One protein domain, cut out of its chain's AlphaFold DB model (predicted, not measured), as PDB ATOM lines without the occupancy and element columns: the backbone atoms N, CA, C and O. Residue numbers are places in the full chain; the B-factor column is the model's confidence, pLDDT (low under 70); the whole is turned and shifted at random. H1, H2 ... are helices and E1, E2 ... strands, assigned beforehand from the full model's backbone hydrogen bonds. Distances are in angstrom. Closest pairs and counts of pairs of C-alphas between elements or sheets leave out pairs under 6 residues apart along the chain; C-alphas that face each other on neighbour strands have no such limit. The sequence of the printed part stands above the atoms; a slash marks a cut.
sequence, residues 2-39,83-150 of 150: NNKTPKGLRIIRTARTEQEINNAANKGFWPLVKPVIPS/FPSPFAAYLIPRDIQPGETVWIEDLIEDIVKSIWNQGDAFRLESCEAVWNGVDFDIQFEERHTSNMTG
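What this domain is: This is residues 2 to 39 and 83 to 150 of the 150 residues of an uncharacterized protein of Mucilaginibacter sp (UniProt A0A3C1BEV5). A twisted sheet of four short strands, E1, E4, E7 and E8, forms the middle of an elongated domain, with a smaller two-stranded sheet, E2 and E3, and helix H1 packed on it at one end. The hairpin E5 and E6 lies toward the other end, where the last residues run out to Gly 150. The printed part has 106 residues, with one named helix and eight named strands in the order E1 H1 E2 E3 E4 E5 E6 E7 E8; the class is mixed, helices and strands, and under half of the residues are in named elements. The four-stranded sheet has the order E1, E4, E7, E8 and is mixed; the other two are antiparallel. The whole is only just loose, close to compact, with a radius of gyration of the C-alphas of 15.6 A and spans of 55 by 30 by 25 A.

Where its parts are: In the largest sheet, E1 is residues 10 to 12, beginning at C-alpha 10 (-145.056, 224.154, -14.136); E4 is residues 101 to 104, 9.8 A long; E7 is residues 127 to 131, 12.7 A; and E8 is residues 136 to 139, 9.0 A, ending at C-alpha 139 (-137.189, 212.379, -17.896). E2, residues 30 to 35, spans 16.2 A and E3, residues 87 to 92, 15.8 A. H1, residues 18 to 26, is 12.3 A long and begins at C-alpha 18 (-162.705, 209.666, -8.389). E5 is residues 112 to 115, and E6 is residues 121 to 123.

How they stand to each other: The four-stranded sheet is strongly twisted, but only just, with C-alphas up to 4.3 A off its best plane. Edge strand E1 is parallel to E4, with N 12 and O 103 at 2.8 A. E4 and E7 are antiparallel, with N 102 and O 129 at 2.9 A. E7 and E8 form a hairpin, with N 137 and O 130 at 2.8 A. The closest C-alphas of E1 and E3 are those of Ile 12 and Leu 91, 6.1 A apart, and residues 14 to 15 pair antiparallel with residues 89 to 90 of E3. E2 and E3 are antiparallel, with N 30 and O 92 at 2.8 A. The closest C-alphas of H1 and E3 are those of Ile 21 and Ala 89, 6.6 A apart. In H1 every O i to N i+4 pair is within hydrogen-bond range. E5 and E6 form a hairpin, with N 113 and O 122 at 2.8 A; E5 is apart from E7 and E8.

The domain as a whole: The two C-alphas farthest apart, those of Asn 26 and Gly 150, the chain's last residue, are 56.4 A apart. Residues 40 to 82 are not printed, and C-alphas 39 and 83 are 13.1 A apart across the cut. Of the links that are printed whole, none is long. The mean pLDDT of the printed part is 90.0; it is under 70 at residue 2, residue 118 and residues 142 to 150.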
ATOM      1  N   ASN A   2    -148.036 227.790  -4.871       65.75
ATOM      2  CA  ASN A   2    -147.173 227.977  -6.039       65.75
ATOM      3  C   ASN A   2    -147.477 226.882  -7.068       65.75
ATOM      4  O   ASN A   2    -147.493 225.704  -6.726       65.75
ATOM      5  N   ASN A   3    -147.714 227.271  -8.320       84.31
ATOM      6  CA  ASN A   3    -147.922 226.340  -9.438       84.31
ATOM      7  C   ASN A   3    -146.622 226.073 -10.216       84.31
ATOM      8  O   ASN A   3    -146.656 225.530 -11.319       84.31
ATOM      9  N   LYS A   4    -145.485 226.502  -9.660       91.19
ATOM     10  CA  LYS A   4    -144.161 226.340 -10.247       91.19
ATOM     11  C   LYS A   4    -143.152 225.865  -9.210       91.19
ATOM     12  O   LYS A   4    -143.243 226.241  -8.039       91.19
ATOM     13  N   THR A   5    -142.188 225.070  -9.652       91.75
ATOM     14  CA  THR A   5    -141.013 224.689  -8.858       91.75
ATOM     15  C   THR A   5    -140.041 225.872  -8.723       91.75
ATOM     16  O   THR A   5    -140.165 226.852  -9.464       91.75
ATOM     17  N   PRO A   6    -139.017 225.798  -7.847       90.88
ATOM     18  CA  PRO A   6    -137.952 226.805  -7.797       90.88
ATOM     19  C   PRO A   6    -137.210 227.006  -9.129       90.88
ATOM     20  O   PRO A   6    -136.688 228.087  -9.377       90.88
ATOM     21  N   LYS A   7    -137.202 225.992 -10.010       89.75
ATOM     22  CA  LYS A   7    -136.645 226.074 -11.372       89.75
ATOM     23  C   LYS A   7    -137.599 226.731 -12.385       89.75
ATOM     24  O   LYS A   7    -137.282 226.806 -13.564       89.75
ATOM     25  N   GLY A   8    -138.787 227.158 -11.957       93.88
ATOM     26  CA  GLY A   8    -139.796 227.769 -12.823       93.88
ATOM     27  C   GLY A   8    -140.634 226.783 -13.643       93.88
ATOM     28  O   GLY A   8    -141.482 227.237 -14.415       93.88
ATOM     29  N   LEU A   9    -140.452 225.469 -13.458       96.12
ATOM     30  CA  LEU A   9    -141.241 224.443 -14.146       96.12
ATOM     31  C   LEU A   9    -142.667 224.430 -13.610       96.12
ATOM     32  O   LEU A   9    -142.862 224.456 -12.393       96.12
ATOM     33  N   ARG A  10    -143.653 224.352 -14.505       96.88
ATOM     34  CA  ARG A  10    -145.056 224.154 -14.136       96.88
ATOM     35  C   ARG A  10    -145.207 222.831 -13.384       96.88
ATOM     36  O   ARG A  10    -144.636 221.826 -13.793       96.88
ATOM     37  N   ILE A  11    -145.978 222.836 -12.301       97.81
ATOM     38  CA  ILE A  11    -146.269 221.627 -11.529       97.81
ATOM     39  C   ILE A  11    -147.537 220.964 -12.072       97.81
ATOM     40  O   ILE A  11    -148.595 221.598 -12.119       97.81
ATOM     41  N   ILE A  12    -147.428 219.690 -12.438       98.19
ATOM     42  CA  ILE A  12    -148.551 218.806 -12.738       98.19
ATOM     43  C   ILE A  12    -148.859 217.990 -11.490       98.19
ATOM     44  O   ILE A  12    -147.996 217.299 -10.947       98.19
ATOM     45  N   ARG A  13    -150.108 218.111 -11.042       97.88
ATOM     46  CA  ARG A  13    -150.632 217.411  -9.869       97.88
ATOM     47  C   ARG A  13    -151.272 216.089 -10.259       97.88
ATOM     48  O   ARG A  13    -151.728 215.940 -11.395       97.88
ATOM     49  N   THR A  14    -151.403 215.201  -9.282       98.31
ATOM     50  CA  THR A  14    -152.062 213.902  -9.443       98.31
ATOM     51  C   THR A  14    -153.271 213.805  -8.530       98.31
ATOM     52  O   THR A  14    -153.185 214.067  -7.335       98.31
ATOM     53  N   ALA A  15    -154.414 213.434  -9.099       98.38
ATOM     54  CA  ALA A  15    -155.609 213.071  -8.350       98.38
ATOM     55  C   ALA A  15    -155.663 211.547  -8.193       98.38
ATOM     56  O   ALA A  15    -155.485 210.817  -9.172       98.38
ATOM     57  N   ARG A  16    -155.902 211.064  -6.971       98.12
ATOM     58  CA  ARG A  16    -155.839 209.637  -6.608       98.12
ATOM     59  C   ARG A  16    -157.210 209.028  -6.322       98.12
ATOM     60  O   ARG A  16    -157.306 207.820  -6.146       98.12
ATOM     61  N   THR A  17    -158.264 209.840  -6.291       98.44
ATOM     62  CA  THR A  17    -159.649 209.388  -6.104       98.44
ATOM     63  C   THR A  17    -160.558 209.903  -7.214       98.44
ATOM     64  O   THR A  17    -160.298 210.941  -7.821       98.44
ATOM     65  N   GLU A  18    -161.673 209.211  -7.450       98.62
ATOM     66  CA  GLU A  18    -162.705 209.666  -8.389       98.62
ATOM     67  C   GLU A  18    -163.195 211.086  -8.057       98.62
ATOM     68  O   GLU A  18    -163.326 211.934  -8.942       98.62
ATOM     69  N   GLN A  19    -163.403 211.376  -6.768       98.62
ATOM     70  CA  GLN A  19    -163.856 212.687  -6.313       98.62
ATOM     71  C   GLN A  19    -162.852 213.796  -6.661       98.62
ATOM     72  O   GLN A  19    -163.250 214.852  -7.151       98.62
ATOM     73  N   GLU A  20    -161.555 213.581  -6.433       98.56
ATOM     74  CA  GLU A  20    -160.509 214.551  -6.787       98.56
ATOM     75  C   GLU A  20    -160.421 214.776  -8.299       98.56
ATOM     76  O   GLU A  20    -160.318 215.923  -8.740       98.56
ATOM     77  N   ILE A  21    -160.513 213.696  -9.082       98.81
ATOM     78  CA  ILE A  21    -160.499 213.734 -10.549       98.81
ATOM     79  C   ILE A  21    -161.664 214.586 -11.065       98.81
ATOM     80  O   ILE A  21    -161.452 215.545 -11.814       98.81
ATOM     81  N   ASN A  22    -162.885 214.299 -10.610       98.75
ATOM     82  CA  ASN A  22    -164.084 215.032 -11.019       98.75
ATOM     83  C   ASN A  22    -164.051 216.495 -10.550       98.75
ATOM     84  O   ASN A  22    -164.403 217.406 -11.302       98.75
ATOM     85  N   ASN A  23    -163.553 216.758  -9.339       98.56
ATOM     86  CA  ASN A  23    -163.361 218.120  -8.843       98.56
ATOM     87  C   ASN A  23    -162.369 218.920  -9.698       98.56
ATOM     88  O   ASN A  23    -162.565 220.120  -9.894       98.56
ATOM     89  N   ALA A  24    -161.303 218.292 -10.193       98.19
ATOM     90  CA  ALA A  24    -160.346 218.939 -11.084       98.19
ATOM     91  C   ALA A  24    -160.943 219.197 -12.475       98.19
ATOM     92  O   ALA A  24    -160.769 220.294 -13.013       98.19
ATOM     93  N   ALA A  25    -161.705 218.244 -13.017       98.44
ATOM     94  CA  ALA A  25    -162.426 218.414 -14.277       98.44
ATOM     95  C   ALA A  25    -163.401 219.604 -14.220       98.44
ATOM     96  O   ALA A  25    -163.373 220.471 -15.093       98.44
ATOM     97  N   ASN A  26    -164.177 219.721 -13.136       98.44
ATOM     98  CA  ASN A  26    -165.087 220.851 -12.896       98.44
ATOM     99  C   ASN A  26    -164.360 222.205 -12.792       98.44
ATOM    100  O   ASN A  26    -164.950 223.250 -13.054       98.44
ATOM    101  N   LYS A  27    -163.073 222.196 -12.430       97.62
ATOM    102  CA  LYS A  27    -162.205 223.387 -12.386       97.62
ATOM    103  C   LYS A  27    -161.519 223.684 -13.725       97.62
ATOM    104  O   LYS A  27    -160.702 224.597 -13.792       97.62
ATOM    105  N   GLY A  28    -161.831 222.929 -14.777       97.62
ATOM    106  CA  GLY A  28    -161.341 223.148 -16.135       97.62
ATOM    107  C   GLY A  28    -160.110 222.330 -16.522       97.62
ATOM    108  O   GLY A  28    -159.724 222.374 -17.689       97.62
ATOM    109  N   PHE A  29    -159.517 221.551 -15.612       98.25
ATOM    110  CA  PHE A  29    -158.423 220.642 -15.968       98.25
ATOM    111  C   PHE A  29    -158.925 219.515 -16.876       98.25
ATOM    112  O   PHE A  29    -160.102 219.153 -16.863       98.25
ATOM    113  N   TRP A  30    -158.021 218.949 -17.665       98.25
ATOM    114  CA  TRP A  30    -158.239 217.685 -18.354       98.25
ATOM    115  C   TRP A  30    -157.571 216.563 -17.549       98.25
ATOM    116  O   TRP A  30    -156.347 216.561 -17.433       98.25
ATOM    117  N   PRO A  31    -158.326 215.629 -16.949       98.56
ATOM    118  CA  PRO A  31    -157.722 214.510 -16.240       98.56
ATOM    119  C   PRO A  31    -157.190 213.469 -17.228       98.56
ATOM    120  O   PRO A  31    -157.961 212.805 -17.922       98.56
ATOM    121  N   LEU A  32    -155.871 213.293 -17.273       98.62
ATOM    122  CA  LEU A  32    -155.241 212.182 -17.981       98.62
ATOM    123  C   LEU A  32    -155.237 210.957 -17.063       98.62
ATOM    124  O   LEU A  32    -154.329 210.785 -16.252       98.62
ATOM    125  N   VAL A  33    -156.302 210.158 -17.150       98.56
ATOM    126  CA  VAL A  33    -156.521 208.984 -16.295       98.56
ATOM    127  C   VAL A  33    -155.595 207.838 -16.702       98.56
ATOM    128  O   VAL A  33    -155.489 207.504 -17.881       98.56
ATOM    129  N   LYS A  34    -154.967 207.204 -15.711       98.44
ATOM    130  CA  LYS A  34    -154.072 206.058 -15.871       98.44
ATOM    131  C   LYS A  34    -154.349 204.976 -14.824       98.44
ATOM    132  O   LYS A  34    -154.740 205.304 -13.698       98.44
ATOM    133  N   PRO A  35    -154.128 203.693 -15.156       97.75
ATOM    134  CA  PRO A  35    -154.143 202.630 -14.163       97.75
ATOM    135  C   PRO A  35    -152.944 202.760 -13.217       97.75
ATOM    136  O   PRO A  35    -151.852 203.158 -13.622       97.75
ATOM    137  N   VAL A  36    -153.139 202.373 -11.961       96.56
ATOM    138  CA  VAL A  36    -152.055 202.205 -10.988       96.56
ATOM    139  C   VAL A  36    -151.643 200.737 -11.010       96.56
ATOM    140  O   VAL A  36    -152.411 199.870 -10.597       96.56
ATOM    141  N   ILE A  37    -150.439 200.455 -11.510       95.12
ATOM    142  CA  ILE A  37    -149.909 199.092 -11.638       95.12
ATOM    143  C   ILE A  37    -148.671 198.971 -10.744       95.12
ATOM    144  O   ILE A  37    -147.616 199.482 -11.121       95.12
ATOM    145  N   PRO A  38    -148.777 198.307  -9.578       92.50
ATOM    146  CA  PRO A  38    -147.628 198.039  -8.725       92.50
ATOM    147  C   PRO A  38    -146.551 197.248  -9.466       92.50
ATOM    148  O   PRO A  38    -146.819 196.218 -10.091       92.50
ATOM    149  N   SER A  39    -145.314 197.709  -9.370       91.88
ATOM    150  CA  SER A  39    -144.152 197.033  -9.915       91.88
ATOM    151  C   SER A  39    -143.685 195.959  -8.935       91.88
ATOM    152  O   SER A  39    -143.349 196.282  -7.795       91.88
ATOM    153  N   PHE A  83    -152.325 202.891  -2.502       93.00
ATOM    154  CA  PHE A  83    -153.035 203.933  -3.234       93.00
ATOM    155  C   PHE A  83    -154.541 203.826  -2.975       93.00
ATOM    156  O   PHE A  83    -155.056 202.708  -2.938       93.00
ATOM    157  N   PRO A  84    -155.259 204.959  -2.837       95.62
ATOM    158  CA  PRO A  84    -156.699 204.962  -2.562       95.62
ATOM    159  C   PRO A  84    -157.546 204.250  -3.623       95.62
ATOM    160  O   PRO A  84    -158.583 203.676  -3.301       95.62
ATOM    161  N   SER A  85    -157.098 204.291  -4.879       97.44
ATOM    162  CA  SER A  85    -157.790 203.721  -6.032       97.44
ATOM    163  C   SER A  85    -156.812 202.969  -6.940       97.44
ATOM    164  O   SER A  85    -155.634 203.328  -7.007       97.44
ATOM    165  N   PRO A  86    -157.293 201.986  -7.727       97.06
ATOM    166  CA  PRO A  86    -156.492 201.298  -8.748       97.06
ATOM    167  C   PRO A  86    -156.257 202.153 -10.010       97.06
ATOM    168  O   PRO A  86    -155.802 201.658 -11.040       97.06
ATOM    169  N   PHE A  87    -156.589 203.441  -9.952       98.38
ATOM    170  CA  PHE A  87    -156.413 204.428 -11.005       98.38
ATOM    171  C   PHE A  87    -156.085 205.784 -10.381       98.38
ATOM    172  O   PHE A  87    -156.385 206.047  -9.217       98.38
ATOM    173  N   ALA A  88    -155.486 206.653 -11.178       98.56
ATOM    174  CA  ALA A  88    -155.194 208.035 -10.829       98.56
ATOM    175  C   ALA A  88    -155.252 208.889 -12.098       98.56
ATOM    176  O   ALA A  88    -155.386 208.351 -13.197       98.56
ATOM    177  N   ALA A  89    -155.152 210.209 -11.976       98.75
ATOM    178  CA  ALA A  89    -155.048 211.071 -13.146       98.75
ATOM    179  C   ALA A  89    -154.064 212.212 -12.943       98.75
ATOM    180  O   ALA A  89    -154.101 212.887 -11.912       98.75
ATOM    181  N   TYR A  90    -153.259 212.482 -13.967       98.69
ATOM    182  CA  TYR A  90    -152.543 213.746 -14.050       98.69
ATOM    183  C   TYR A  90    -153.522 214.865 -14.397       98.69
ATOM    184  O   TYR A  90    -154.354 214.730 -15.296       98.69
ATOM    185  N   LEU A  91    -153.435 215.982 -13.681       98.44
ATOM    186  CA  LEU A  91    -154.321 217.128 -13.865       98.44
ATOM    187  C   LEU A  91    -153.728 218.078 -14.905       98.44
ATOM    188  O   LEU A  91    -152.949 218.969 -14.567       98.44
ATOM    189  N   ILE A  92    -154.100 217.883 -16.171       98.12
ATOM    190  CA  ILE A  92    -153.531 218.614 -17.305       98.12
ATOM    191  C   ILE A  92    -154.204 219.990 -17.447       98.12
ATOM    192  O   ILE A  92    -155.423 220.068 -17.637       98.12
ATOM    193  N   PRO A  93    -153.453 221.101 -17.364       96.75
ATOM    194  CA  PRO A  93    -153.976 222.425 -17.685       96.75
ATOM    195  C   PRO A  93    -154.304 222.532 -19.178       96.75
ATOM    196  O   PRO A  93    -153.565 222.022 -20.014       96.75
ATOM    197  N   ARG A  94    -155.387 223.229 -19.534       95.19
ATOM    198  CA  ARG A  94    -155.850 223.341 -20.935       95.19
ATOM    199  C   ARG A  94    -154.897 224.101 -21.853       95.19
ATOM    200  O   ARG A  94    -154.997 223.967 -23.065       95.19
ATOM    201  N   ASP A  95    -154.028 224.919 -21.277       96.56
ATOM    202  CA  ASP A  95    -153.071 225.768 -21.979       96.56
ATOM    203  C   ASP A  95    -151.695 225.109 -22.172       96.56
ATOM    204  O   ASP A  95    -150.830 225.728 -22.791       96.56
ATOM    205  N   ILE A  96    -151.476 223.888 -21.658       97.06
ATOM    206  CA  ILE A  96    -150.203 223.174 -21.835       97.06
ATOM    207  C   ILE A  96    -149.916 222.955 -23.326       97.06
ATOM    208  O   ILE A  96    -150.814 222.606 -24.097       97.06
ATOM    209  N   GLN A  97    -148.666 223.153 -23.739       97.75
ATOM    210  CA  GLN A  97    -148.255 222.975 -25.134       97.75
ATOM    211  C   GLN A  97    -147.368 221.736 -25.296       97.75
ATOM    212  O   GLN A  97    -146.556 221.457 -24.411       97.75
ATOM    213  N   PRO A  98    -147.488 220.973 -26.400       98.19
ATOM    214  CA  PRO A  98    -146.526 219.920 -26.713       98.19
ATOM    215  C   PRO A  98    -145.087 220.458 -26.695       98.19
ATOM    216  O   PRO A  98    -144.817 221.548 -27.199       98.19
ATOM    217  N   GLY A  99    -144.175 219.699 -26.097       98.06
ATOM    218  CA  GLY A  99    -142.793 220.098 -25.835       98.06
ATOM    219  C   GLY A  99    -142.580 220.853 -24.516       98.06
ATOM    220  O   GLY A  99    -141.433 221.114 -24.162       98.06
ATOM    221  N   GLU A 100    -143.632 221.197 -23.762       97.88
ATOM    222  CA  GLU A 100    -143.475 221.854 -22.460       97.88
ATOM    223  C   GLU A 100    -142.875 220.889 -21.426       97.88
ATOM    224  O   GLU A 100    -143.447 219.838 -21.121       97.88
ATOM    225  N   THR A 101    -141.724 221.269 -20.860       98.00
ATOM    226  CA  THR A 101    -141.123 220.582 -19.712       98.00
ATOM    227  C   THR A 101    -141.837 220.992 -18.429       98.00
ATOM    228  O   THR A 101    -141.934 222.175 -18.088       98.00
ATOM    229  N   VAL A 102    -142.289 219.998 -17.680       97.69
ATOM    230  CA  VAL A 102    -143.033 220.164 -16.433       97.69
ATOM    231  C   VAL A 102    -142.401 219.355 -15.307       97.69
ATOM    232  O   VAL A 102    -141.532 218.512 -15.526       97.69
ATOM    233  N   TRP A 103    -142.858 219.606 -14.086       97.94
ATOM    234  CA  TRP A 103    -142.570 218.781 -12.922       97.94
ATOM    235  C   TRP A 103    -143.822 218.011 -12.512       97.94
ATOM    236  O   TRP A 103    -144.837 218.625 -12.183       97.94
ATOM    237  N   ILE A 104    -143.749 216.685 -12.496       98.00
ATOM    238  CA  ILE A 104    -144.794 215.826 -11.940       98.00
ATOM    239  C   ILE A 104    -144.502 215.652 -10.449       98.00
ATOM    240  O   ILE A 104    -143.460 215.107 -10.084       98.00
ATOM    241  N   GLU A 105    -145.395 216.138  -9.582       96.19
ATOM    242  CA  GLU A 105    -145.170 216.123  -8.123       96.19
ATOM    243  C   GLU A 105    -145.438 214.764  -7.464       96.19
ATOM    244  O   GLU A 105    -144.867 214.480  -6.416       96.19
ATOM    245  N   ASP A 106    -146.293 213.951  -8.082       96.56
ATOM    246  CA  ASP A 106    -146.656 212.609  -7.635       96.56
ATOM    247  C   ASP A 106    -146.872 211.719  -8.865       96.56
ATOM    248  O   ASP A 106    -147.939 211.719  -9.476       96.56
ATOM    249  N   LEU A 107    -145.834 211.001  -9.282       97.06
ATOM    250  CA  LEU A 107    -145.862 210.112 -10.441       97.06
ATOM    251  C   LEU A 107    -146.948 209.044 -10.248       97.06
ATOM    252  O   LEU A 107    -147.174 208.598  -9.126       97.06
ATOM    253  N   ILE A 108    -147.618 208.587 -11.299       97.62
ATOM    254  CA  ILE A 108    -148.571 207.466 -11.243       97.62
ATOM    255  C   ILE A 108    -147.844 206.146 -11.497       97.62
ATOM    256  O   ILE A 108    -148.078 205.169 -10.787       97.62
ATOM    257  N   GLU A 109    -146.940 206.134 -12.473       95.62
ATOM    258  CA  GLU A 109    -146.143 204.980 -12.863       95.62
ATOM    259  C   GLU A 109    -145.254 204.506 -11.714       95.62
ATOM    260  O   GLU A 109    -144.742 205.287 -10.912       95.62
ATOM    261  N   ASP A 110    -145.057 203.197 -11.636       92.25
ATOM    262  CA  ASP A 110    -144.311 202.571 -10.554       92.25
ATOM    263  C   ASP A 110    -142.870 202.265 -10.990       92.25
ATOM    264  O   ASP A 110    -142.457 201.118 -11.180       92.25
ATOM    265  N   ILE A 111    -142.116 203.342 -11.230       91.94
ATOM    266  CA  ILE A 111    -140.732 203.306 -11.720       91.94
ATOM    267  C   ILE A 111    -139.766 203.154 -10.538       91.94
ATOM    268  O   ILE A 111    -139.899 203.842  -9.526       91.94
ATOM    269  N   VAL A 112    -138.771 202.269 -10.661       88.94
ATOM    270  CA  VAL A 112    -137.733 202.082  -9.633       88.94
ATOM    271  C   VAL A 112    -136.748 203.247  -9.692       88.94
ATOM    272  O   VAL A 112    -136.053 203.436 -10.682       88.94
ATOM    273  N   LYS A 113    -136.652 204.010  -8.604       87.44
ATOM    274  CA  LYS A 113    -135.687 205.105  -8.449       87.44
ATOM    275  C   LYS A 113    -134.299 204.602  -8.071       87.44
ATOM    276  O   LYS A 113    -133.296 205.103  -8.572       87.44
ATOM    277  N   SER A 114    -134.239 203.674  -7.122       81.75
ATOM    278  CA  SER A 114    -132.990 203.129  -6.593       81.75
ATOM    279  C   SER A 114    -133.229 201.804  -5.878       81.75
ATOM    280  O   SER A 114    -134.336 201.511  -5.427       81.75
ATOM    281  N   ILE A 115    -132.165 201.009  -5.766       82.75
ATOM    282  CA  ILE A 115    -132.152 199.740  -5.041       82.75
ATOM    283  C   ILE A 115    -131.118 199.859  -3.925       82.75
ATOM    284  O   ILE A 115    -129.972 200.241  -4.166       82.75
ATOM    285  N   TRP A 116    -131.518 199.550  -2.699       78.31
ATOM    286  CA  TRP A 116    -130.615 199.463  -1.567       78.31
ATOM    287  C   TRP A 116    -129.898 198.116  -1.552       78.31
ATOM    288  O   TRP A 116    -130.465 197.079  -1.899       78.31
ATOM    289  N   ASN A 117    -128.651 198.113  -1.092       72.44
ATOM    290  CA  ASN A 117    -127.772 196.941  -1.110       72.44
ATOM    291  C   ASN A 117    -128.292 195.732  -0.304       72.44
ATOM    292  O   ASN A 117    -127.785 194.631  -0.493       72.44
ATOM    293  N   GLN A 118    -129.304 195.904   0.554       68.81
ATOM    294  CA  GLN A 118    -129.963 194.796   1.262       68.81
ATOM    295  C   GLN A 118    -131.352 194.417   0.719       68.81
ATOM    296  O   GLN A 118    -132.101 193.721   1.411       68.81
ATOM    297  N   GLY A 119    -131.683 194.837  -0.507       74.38
ATOM    298  CA  GLY A 119    -132.807 194.312  -1.289       74.38
ATOM    299  C   GLY A 119    -134.053 195.194  -1.372       74.38
ATOM    300  O   GLY A 119    -134.972 194.827  -2.105       74.38
ATOM    301  N   ASP A 120    -134.089 196.330  -0.668       81.19
ATOM    302  CA  ASP A 120    -135.172 197.310  -0.795       81.19
ATOM    303  C   ASP A 120    -135.082 198.042  -2.133       81.19
ATOM    304  O   ASP A 120    -133.990 198.360  -2.602       81.19
ATOM    305  N   ALA A 121    -136.221 198.334  -2.744       86.44
ATOM    306  CA  ALA A 121    -136.295 199.088  -3.988       86.44
ATOM    307  C   ALA A 121    -137.331 200.197  -3.848       86.44
ATOM    308  O   ALA A 121    -138.492 199.938  -3.530       86.44
ATOM    309  N   PHE A 122    -136.892 201.429  -4.087       86.31
ATOM    310  CA  PHE A 122    -137.679 202.630  -3.858       86.31
ATOM    311  C   PHE A 122    -138.309 203.128  -5.148       86.31
ATOM    312  O   PHE A 122    -137.691 203.102  -6.213       86.31
ATOM    313  N   ARG A 123    -139.531 203.633  -5.027       92.94
ATOM    314  CA  ARG A 123    -140.305 204.230  -6.110       92.94
ATOM    315  C   ARG A 123    -139.815 205.639  -6.468       92.94
ATOM    316  O   ARG A 123    -139.403 206.406  -5.596       92.94
ATOM    317  N   LEU A 124    -139.881 206.004  -7.746       93.06
ATOM    318  CA  LEU A 124    -139.721 207.382  -8.209       93.06
ATOM    319  C   LEU A 124    -141.014 208.159  -7.953       93.06
ATOM    320  O   LEU A 124    -141.997 207.999  -8.664       93.06
ATOM    321  N   GLU A 125    -141.018 208.985  -6.909       93.94
ATOM    322  CA  GLU A 125    -142.219 209.720  -6.493       93.94
ATOM    323  C   GLU A 125    -142.517 210.939  -7.367       93.94
ATOM    324  O   GLU A 125    -143.672 211.277  -7.563       93.94
ATOM    325  N   SER A 126    -141.491 211.606  -7.891       95.88
ATOM    326  CA  SER A 126    -141.624 212.832  -8.680       95.88
ATOM    327  C   SER A 126    -140.470 212.963  -9.663       95.88
ATOM    328  O   SER A 126    -139.374 212.442  -9.421       95.88
ATOM    329  N   CYS A 127    -140.710 213.643 -10.781       95.94
ATOM    330  CA  CYS A 127    -139.703 213.831 -11.820       95.94
ATOM    331  C   CYS A 127    -140.044 214.984 -12.766       95.94
ATOM    332  O   CYS A 127    -141.167 215.491 -12.804       95.94
ATOM    333  N   GLU A 128    -139.056 215.369 -13.572       96.94
ATOM    334  CA  GLU A 128    -139.295 216.178 -14.764       96.94
ATOM    335  C   GLU A 128    -139.908 215.287 -15.858       96.94
ATOM    336  O   GLU A 128    -139.611 214.092 -15.951       96.94
ATOM    337  N   ALA A 129    -140.795 215.852 -16.668       97.69
ATOM    338  CA  ALA A 129    -141.388 215.169 -17.810       97.69
ATOM    339  C   ALA A 129    -141.690 216.165 -18.934       97.69
ATOM    340  O   ALA A 129    -141.838 217.362 -18.677       97.69
ATOM    341  N   VAL A 130    -141.789 215.681 -20.169       98.25
ATOM    342  CA  VAL A 130    -142.147 216.500 -21.337       98.25
ATOM    343  C   VAL A 130    -143.539 216.111 -21.813       98.25
ATOM    344  O   VAL A 130    -143.809 214.936 -22.036       98.25
ATOM    345  N   TRP A 131    -144.438 217.081 -21.960       98.44
ATOM    346  CA  TRP A 131    -145.753 216.825 -22.549       98.44
ATOM    347  C   TRP A 131    -145.626 216.604 -24.059       98.44
ATOM    348  O   TRP A 131    -145.206 217.514 -24.769       98.44
ATOM    349  N   ASN A 132    -146.020 215.443 -24.579       97.81
ATOM    350  CA  ASN A 132    -145.923 215.139 -26.015       97.81
ATOM    351  C   ASN A 132    -147.217 215.437 -26.804       97.81
ATOM    352  O   ASN A 132    -147.286 215.200 -28.009       97.81
ATOM    353  N   GLY A 133    -148.244 215.977 -26.140       97.12
ATOM    354  CA  GLY A 133    -149.572 216.218 -26.718       97.12
ATOM    355  C   GLY A 133    -150.616 215.164 -26.346       97.12
ATOM    356  O   GLY A 133    -151.810 215.431 -26.482       97.12
ATOM    357  N   VAL A 134    -150.185 214.003 -25.852       97.25
ATOM    358  CA  VAL A 134    -151.057 212.884 -25.460       97.25
ATOM    359  C   VAL A 134    -150.712 212.369 -24.064       97.25
ATOM    360  O   VAL A 134    -151.611 212.072 -23.278       97.25
ATOM    361  N   ASP A 135    -149.421 212.286 -23.750       98.06
ATOM    362  CA  ASP A 135    -148.885 211.790 -22.488       98.06
ATOM    363  C   ASP A 135    -147.602 212.550 -22.080       98.06
ATOM    364  O   ASP A 135    -147.138 213.460 -22.774       98.06
ATOM    365  N   PHE A 136    -147.041 212.189 -20.929       98.00
ATOM    366  CA  PHE A 136    -145.777 212.684 -20.409       98.00
ATOM    367  C   PHE A 136    -144.626 211.719 -20.688       98.00
ATOM    368  O   PHE A 136    -144.596 210.597 -20.182       98.00
ATOM    369  N   ASP A 137    -143.622 212.211 -21.406       97.06
ATOM    370  CA  ASP A 137    -142.343 211.536 -21.580       97.06
ATOM    371  C   ASP A 137    -141.482 211.781 -20.333       97.06
ATOM    372  O   ASP A 137    -140.925 212.869 -20.134       97.06
ATOM    373  N   ILE A 138    -141.402 210.773 -19.461       95.94
ATOM    374  CA  ILE A 138    -140.694 210.838 -18.177       95.94
ATOM    375  C   ILE A 138    -139.186 211.014 -18.388       95.94
ATOM    376  O   ILE A 138    -138.532 210.178 -19.007       95.94
ATOM    377  N   GLN A 139    -138.619 212.083 -17.822       93.19
ATOM    378  CA  GLN A 139    -137.189 212.379 -17.896       93.19
ATOM    379  C   GLN A 139    -136.475 211.764 -16.688       93.19
ATOM    380  O   GLN A 139    -136.134 212.446 -15.717       93.19
ATOM    381  N   PHE A 140    -136.287 210.445 -16.725       88.56
ATOM    382  CA  PHE A 140    -135.572 209.715 -15.684       88.56
ATOM    383  C   PHE A 140    -134.597 208.707 -16.289       88.56
ATOM    384  O   PHE A 140    -135.001 207.757 -16.952       88.56
ATOM    385  N   GLU A 141    -133.308 208.899 -16.014       77.69
ATOM    386  CA  GLU A 141    -132.287 207.886 -16.257       77.69
ATOM    387  C   GLU A 141    -132.086 207.064 -14.982       77.69
ATOM    388  O   GLU A 141    -131.744 207.610 -13.925       77.69
ATOM    389  N   GLU A 142    -132.280 205.747 -15.077       63.28
ATOM    390  CA  GLU A 142    -131.955 204.823 -13.993       63.28
ATOM    391  C   GLU A 142    -130.456 204.926 -13.678       63.28
ATOM    392  O   GLU A 142    -129.597 204.444 -14.417       63.28
ATOM    393  N   ARG A 143    -130.112 205.548 -12.547       56.38
ATOM    394  CA  ARG A 143    -128.744 205.475 -12.035       56.38
ATOM    395  C   ARG A 143    -128.551 204.111 -11.392       56.38
ATOM    396  O   ARG A 143    -128.906 203.906 -10.233       56.38
ATOM    397  N   HIS A 144    -127.934 203.193 -12.125       46.44
ATOM    398  CA  HIS A 144    -127.330 202.017 -11.515       46.44
ATOM    399  C   HIS A 144    -126.200 202.487 -10.595       46.44
ATOM    400  O   HIS A 144    -125.119 202.851 -11.051       46.44
ATOM    401  N   THR A 145    -126.433 202.499  -9.284       44.00
ATOM    402  CA  THR A 145    -125.337 202.581  -8.320       44.00
ATOM    403  C   THR A 145    -124.584 201.256  -8.366       44.00
ATOM    404  O   THR A 145    -124.873 200.333  -7.606       44.00
ATOM    405  N   SER A 146    -123.632 201.136  -9.290       39.44
ATOM    406  CA  SER A 146    -122.531 200.192  -9.149       39.44
ATOM    407  C   SER A 146    -121.747 200.594  -7.902       39.44
ATOM    408  O   SER A 146    -121.308 201.739  -7.788       39.44
ATOM    409  N   ASN A 147    -121.640 199.668  -6.952       39.78
ATOM    410  CA  ASN A 147    -120.916 199.833  -5.698       39.78
ATOM    411  C   ASN A 147    -119.555 200.510  -5.931       39.78
ATOM    412  O   ASN A 147    -118.676 199.923  -6.557       39.78
ATOM    413  N   MET A 148    -119.358 201.713  -5.384       37.66
ATOM    414  CA  MET A 148    -118.016 202.156  -5.012       37.66
ATOM    415  C   MET A 148    -117.623 201.345  -3.776       37.66
ATOM    416  O   MET A 148    -117.953 201.706  -2.648       37.66
ATOM    417  N   THR A 149    -116.991 200.196  -4.000       42.16
ATOM    418  CA  THR A 149    -116.110 199.590  -3.000       42.16
ATOM    419  C   THR A 149    -114.834 200.422  -2.969       42.16
ATOM    420  O   THR A 149    -114.242 200.654  -4.025       42.16
ATOM    421  N   GLY A 150    -114.508 200.933  -1.779       35.84
ATOM    422  CA  GLY A 150    -113.293 201.700  -1.506       35.84
ATOM    423  C   GLY A 150    -112.014 200.882  -1.529       35.84
ATOM    424  O   GLY A 150    -112.063 199.691  -1.911       35.84
TER     425      GLY A 150